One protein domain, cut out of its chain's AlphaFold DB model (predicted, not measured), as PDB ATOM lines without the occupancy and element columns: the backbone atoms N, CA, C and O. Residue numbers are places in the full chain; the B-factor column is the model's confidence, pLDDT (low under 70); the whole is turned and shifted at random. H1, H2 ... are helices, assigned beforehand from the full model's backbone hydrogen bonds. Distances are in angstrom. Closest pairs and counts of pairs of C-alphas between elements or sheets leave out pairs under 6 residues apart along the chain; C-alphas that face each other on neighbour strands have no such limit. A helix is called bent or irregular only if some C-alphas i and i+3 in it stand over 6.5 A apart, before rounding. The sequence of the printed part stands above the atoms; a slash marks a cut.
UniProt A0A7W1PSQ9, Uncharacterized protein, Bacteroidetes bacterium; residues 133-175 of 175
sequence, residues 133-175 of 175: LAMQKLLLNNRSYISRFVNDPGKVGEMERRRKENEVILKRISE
ATOM      1  N   LEU A 133       9.554  81.284 -68.881       75.94
ATOM      2  CA  LEU A 133      10.634  82.027 -69.531       75.94
ATOM      3  C   LEU A 133      10.124  83.310 -70.207       75.94
ATOM      4  O   LEU A 133      10.810  84.333 -70.212       75.94
ATOM      5  N   ALA A 134       8.926  83.266 -70.790       75.31
ATOM      6  CA  ALA A 134       8.304  84.437 -71.394       75.31
ATOM      7  C   ALA A 134       7.864  85.446 -70.320       75.31
ATOM      8  O   ALA A 134       8.103  86.643 -70.480       75.31
ATOM      9  N   MET A 135       7.340  84.960 -69.191       83.06
ATOM     10  CA  MET A 135       7.034  85.772 -68.011       83.06
ATOM     11  C   MET A 135       8.283  86.478 -67.457       83.06
ATOM     12  O   MET A 135       8.271  87.690 -67.232       83.06
ATOM     13  N   GLN A 136       9.406  85.764 -67.325       82.38
ATOM     14  CA  GLN A 136      10.668  86.349 -66.858       82.38
ATOM     15  C   GLN A 136      11.203  87.431 -67.813       82.38
ATOM     16  O   GLN A 136      11.700  88.471 -67.371       82.38
ATOM     17  N   LYS A 137      11.073  87.226 -69.130       80.38
ATOM     18  CA  LYS A 137      11.452  88.225 -70.145       80.38
ATOM     19  C   LYS A 137      10.582  89.478 -70.080       80.38
ATOM     20  O   LYS A 137      11.117  90.585 -70.150       80.38
ATOM     21  N   LEU A 138       9.270  89.309 -69.930       83.12
ATOM     22  CA  LEU A 138       8.328  90.420 -69.790       83.12
ATOM     23  C   LEU A 138       8.649  91.254 -68.542       83.12
ATOM     24  O   LEU A 138       8.758  92.476 -68.622       83.12
ATOM     25  N   LEU A 139       8.946  90.588 -67.426       87.25
ATOM     26  CA  LEU A 139       9.357  91.233 -66.182       87.25
ATOM     27  C   LEU A 139      10.655  92.048 -66.335       87.25
ATOM     28  O   LEU A 139      10.750  93.175 -65.846       87.25
ATOM     29  N   LEU A 140      11.654  91.517 -67.047       86.38
ATOM     30  CA  LEU A 140      12.896  92.241 -67.351       86.38
ATOM     31  C   LEU A 140      12.661  93.462 -68.251       86.38
ATOM     32  O   LEU A 140      13.241  94.526 -68.008       86.38
ATOM     33  N   ASN A 141      11.800  93.330 -69.263       85.94
ATOM     34  CA  ASN A 141      11.419  94.440 -70.134       85.94
ATOM     35  C   ASN A 141      10.732  95.551 -69.329       85.94
ATOM     36  O   ASN A 141      11.165  96.702 -69.375       85.94
ATOM     37  N   ASN A 142       9.741  95.193 -68.511       89.81
ATOM     38  CA  ASN A 142       9.017  96.130 -67.658       89.81
ATOM     39  C   ASN A 142       9.939  96.841 -66.664       89.81
ATOM     40  O   ASN A 142       9.855  98.058 -66.520       89.81
ATOM     41  N   ARG A 143      10.871  96.121 -66.024       89.69
ATOM     42  CA  ARG A 143      11.882  96.729 -65.138       89.69
ATOM     43  C   ARG A 143      12.774  97.726 -65.872       89.69
ATOM     44  O   ARG A 143      13.026  98.812 -65.357       89.69
ATOM     45  N   SER A 144      13.209  97.376 -67.080       87.62
ATOM     46  CA  SER A 144      14.036  98.256 -67.913       87.62
ATOM     47  C   SER A 144      13.266  99.511 -68.332       87.62
ATOM     48  O   SER A 144      13.806 100.612 -68.271       87.62
ATOM     49  N   TYR A 145      11.990  99.357 -68.700       89.12
ATOM     50  CA  TYR A 145      11.101 100.465 -69.043       89.12
ATOM     51  C   TYR A 145      10.905 101.415 -67.857       89.12
ATOM     52  O   TYR A 145      11.156 102.611 -67.981       89.12
ATOM     53  N   ILE A 146      10.531 100.883 -66.689       89.31
ATOM     54  CA  ILE A 146      10.328 101.678 -65.470       89.31
ATOM     55  C   ILE A 146      11.613 102.423 -65.100       89.31
ATOM     56  O   ILE A 146      11.567 103.614 -64.822       89.31
ATOM     57  N   SER A 147      12.771 101.755 -65.150       91.06
ATOM     58  CA  SER A 147      14.055 102.401 -64.856       91.06
ATOM     59  C   SER A 147      14.387 103.526 -65.836       91.06
ATOM     60  O   SER A 147      14.988 104.518 -65.432       91.06
ATOM     61  N   ARG A 148      14.036 103.373 -67.117       84.06
ATOM     62  CA  ARG A 148      14.329 104.365 -68.156       84.06
ATOM     63  C   ARG A 148      13.456 105.612 -68.032       84.06
ATOM     64  O   ARG A 148      13.931 106.702 -68.329       84.06
ATOM     65  N   PHE A 149      12.207 105.447 -67.607       90.56
ATOM     66  CA  PHE A 149      11.205 106.517 -67.584       90.56
ATOM     67  C   PHE A 149      10.834 106.990 -66.173       90.56
ATOM     68  O   PHE A 149       9.893 107.756 -66.023       90.56
ATOM     69  N   VAL A 150      11.586 106.593 -65.139       89.00
ATOM     70  CA  VAL A 150      11.289 106.919 -63.729       89.00
ATOM     71  C   VAL A 150      11.154 108.422 -63.454       89.00
ATOM     72  O   VAL A 150      10.385 108.812 -62.581       89.00
ATOM     73  N   ASN A 151      11.853 109.257 -64.225       86.44
ATOM     74  CA  ASN A 151      11.834 110.715 -64.093       86.44
ATOM     75  C   ASN A 151      10.925 111.409 -65.126       86.44
ATOM     76  O   ASN A 151      10.930 112.633 -65.201       86.44
ATOM     77  N   ASP A 152      10.189 110.654 -65.950       83.88
ATOM     78  CA  ASP A 152       9.306 111.196 -66.986       83.88
ATOM     79  C   ASP A 152       7.854 111.283 -66.464       83.88
ATOM     80  O   ASP A 152       7.170 110.254 -66.360       83.88
ATOM     81  N   PRO A 153       7.343 112.492 -66.146       79.56
ATOM     82  CA  PRO A 153       5.988 112.665 -65.625       79.56
ATOM     83  C   PRO A 153       4.905 112.261 -66.639       79.56
ATOM     84  O   PRO A 153       3.810 111.867 -66.239       79.56
ATOM     85  N   GLY A 154       5.207 112.269 -67.943       83.94
ATOM     86  CA  GLY A 154       4.284 111.840 -68.996       83.94
ATOM     87  C   GLY A 154       4.098 110.321 -69.080       83.94
ATOM     88  O   GLY A 154       3.260 109.846 -69.849       83.94
ATOM     89  N   LYS A 155       4.871 109.540 -68.311       84.88
ATOM     90  CA  LYS A 155       4.860 108.067 -68.339       84.88
ATOM     91  C   LYS A 155       4.417 107.416 -67.029       84.88
ATOM     92  O   LYS A 155       4.405 106.189 -66.950       84.88
ATOM     93  N   VAL A 156       4.007 108.200 -66.030       80.31
ATOM     94  CA  VAL A 156       3.641 107.706 -64.689       80.31
ATOM     95  C   VAL A 156       2.563 106.618 -64.738       80.31
ATOM     96  O   VAL A 156       2.775 105.537 -64.190       80.31
ATOM     97  N   GLY A 157       1.465 106.841 -65.469       79.25
ATOM     98  CA  GLY A 157       0.374 105.860 -65.567       79.25
ATOM     99  C   GLY A 157       0.791 104.533 -66.219       79.25
ATOM    100  O   GLY A 157       0.426 103.458 -65.747       79.25
ATOM    101  N   GLU A 158       1.625 104.583 -67.261       82.06
ATOM    102  CA  GLU A 158       2.139 103.378 -67.931       82.06
ATOM    103  C   GLU A 158       3.141 102.620 -67.044       82.06
ATOM    104  O   GLU A 158       3.152 101.387 -67.013       82.06
ATOM    105  N   MET A 159       3.961 103.338 -66.269       87.19
ATOM    106  CA  MET A 159       4.854 102.721 -65.289       87.19
ATOM    107  C   MET A 159       4.081 102.028 -64.164       87.19
ATOM    108  O   MET A 159       4.452 100.919 -63.777       87.19
ATOM    109  N   GLU A 160       3.010 102.634 -63.652       84.00
ATOM    110  CA  GLU A 160       2.132 102.004 -62.659       84.00
ATOM    111  C   GLU A 160       1.458 100.745 -63.202       84.00
ATOM    112  O   GLU A 160       1.463  99.708 -62.533       84.00
ATOM    113  N   ARG A 161       0.945 100.794 -64.437       86.50
ATOM    114  CA  ARG A 161       0.371  99.622 -65.110       86.50
ATOM    115  C   ARG A 161       1.376  98.466 -65.172       86.50
ATOM    116  O   ARG A 161       1.056  97.348 -64.773       86.50
ATOM    117  N   ARG A 162       2.616  98.741 -65.592       88.19
ATOM    118  CA  ARG A 162       3.695  97.738 -65.673       88.19
ATOM    119  C   ARG A 162       4.174  97.237 -64.309       88.19
ATOM    120  O   ARG A 162       4.600  96.089 -64.200       88.19
ATOM    121  N   ARG A 163       4.113  98.063 -63.256       88.12
ATOM    122  CA  ARG A 163       4.380  97.616 -61.876       88.12
ATOM    123  C   ARG A 163       3.341  96.588 -61.431       88.12
ATOM    124  O   ARG A 163       3.736  95.519 -60.974       88.12
ATOM    125  N   LYS A 164       2.053  96.861 -61.663       86.62
ATOM    126  CA  LYS A 164       0.963  95.912 -61.378       86.62
ATOM    127  C   LYS A 164       1.116  94.614 -62.175       86.62
ATOM    128  O   LYS A 164       0.975  93.529 -61.625       86.62
ATOM    129  N   GLU A 165       1.482  94.707 -63.452       85.50
ATOM    130  CA  GLU A 165       1.756  93.534 -64.289       85.50
ATOM    131  C   GLU A 165       2.922  92.688 -63.741       85.50
ATOM    132  O   GLU A 165       2.822  91.465 -63.666       85.50
ATOM    133  N   ASN A 166       4.001  93.329 -63.278       90.56
ATOM    134  CA  ASN A 166       5.120  92.629 -62.646       90.56
ATOM    135  C   ASN A 166       4.707  91.885 -61.372       90.56
ATOM    136  O   ASN A 166       5.204  90.787 -61.141       90.56
ATOM    137  N   GLU A 167       3.821  92.450 -60.550       88.88
ATOM    138  CA  GLU A 167       3.319  91.778 -59.345       88.88
ATOM    139  C   GLU A 167       2.562  90.493 -59.689       88.88
ATOM    140  O   GLU A 167       2.782  89.458 -59.059       88.88
ATOM    141  N   VAL A 168       1.710  90.538 -60.717       85.19
ATOM    142  CA  VAL A 168       0.959  89.362 -61.181       85.19
ATOM    143  C   VAL A 168       1.899  88.298 -61.749       85.19
ATOM    144  O   VAL A 168       1.765  87.118 -61.424       85.19
ATOM    145  N   ILE A 169       2.892  88.709 -62.540       84.56
ATOM    146  CA  ILE A 169       3.914  87.805 -63.079       84.56
ATOM    147  C   ILE A 169       4.710  87.134 -61.953       84.56
ATOM    148  O   ILE A 169       4.936  85.928 -61.999       84.56
ATOM    149  N   LEU A 170       5.139  87.895 -60.942       85.81
ATOM    150  CA  LEU A 170       5.919  87.355 -59.826       85.81
ATOM    151  C   LEU A 170       5.127  86.320 -59.030       85.81
ATOM    152  O   LEU A 170       5.690  85.277 -58.713       85.81
ATOM    153  N   LYS A 171       3.836  86.575 -58.774       85.75
ATOM    154  CA  LYS A 171       2.945  85.608 -58.113       85.75
ATOM    155  C   LYS A 171       2.855  84.299 -58.894       85.75
ATOM    156  O   LYS A 171       3.003  83.233 -58.313       85.75
ATOM    157  N   ARG A 172       2.708  84.382 -60.215       81.62
ATOM    158  CA  ARG A 172       2.561  83.201 -61.076       81.62
ATOM    159  C   ARG A 172       3.857  82.418 -61.304       81.62
ATOM    160  O   ARG A 172       3.800  81.250 -61.655       81.62
ATOM    161  N   ILE A 173       5.021  83.047 -61.131       79.75
ATOM    162  CA  ILE A 173       6.323  82.355 -61.145       79.75
ATOM    163  C   ILE A 173       6.591  81.646 -59.803       79.75
ATOM    164  O   ILE A 173       7.390  80.713 -59.766       79.75
ATOM    165  N   SER A 174       5.975  82.104 -58.708       77.31
ATOM    166  CA  SER A 174       6.142  81.518 -57.369       77.31
ATOM    167  C   SER A 174       5.171  80.379 -57.028       77.31
ATOM    168  O   SER A 174       5.350  79.760 -55.982       77.31
ATOM    169  N   GLU A 175       4.163  80.138 -57.871       68.44
ATOM    170  CA  GLU A 175       3.220  79.004 -57.809       68.44
ATOM    171  C   GLU A 175       3.780  77.775 -58.541       68.44
ATOM    172  O   GLU A 175       3.607  76.654 -58.009       68.44
TER     173      GLU A 175
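Overview. This is residues 133 to 175 of the 175 residues of an uncharacterized protein of Bacteroidetes bacterium (UniProt A0A7W1PSQ9). Two long helices, H1 and then H2, fold back on each other as a helical hairpin, side by side and joined by a tight turn at one end. The outline is a rod, with C-alpha spans of 35 by 14 by 10 A. The printed part has 43 residues, with two named helices and no named strand, all helix in class. It is only just compact, close to loose, with a radius of gyration of the C-alphas of 10.8 A.

Along the chain. H1, residues 133 to 149, is 24.6 A long and begins at C-alpha 133, (10.634, 82.027, -69.531). H2, residues 153 to 174, is 32.2 A long and ends at C-alpha 174, (6.142, 81.518, -57.369). H2 is irregular, with C-alphas 154 and 157 7.9 A apart, and has a kink of 26 degrees near residue 160.

Arrangement. H1 and H2 touch, their closest C-alphas being those of Ile 146 and Met 159, 5.6 A apart. They run opposite ways at a shallow tilt of 26 degrees. Every O i to N i+4 pair is within hydrogen-bond range in H1, and 16 of 18 are in H2.

Size, cuts and confidence. The C-alphas farthest apart, of Gly 154 and Glu 175, are 34.7 A apart. The printed part has no cut. Residue 175, the chain's last, is under pLDDT 70.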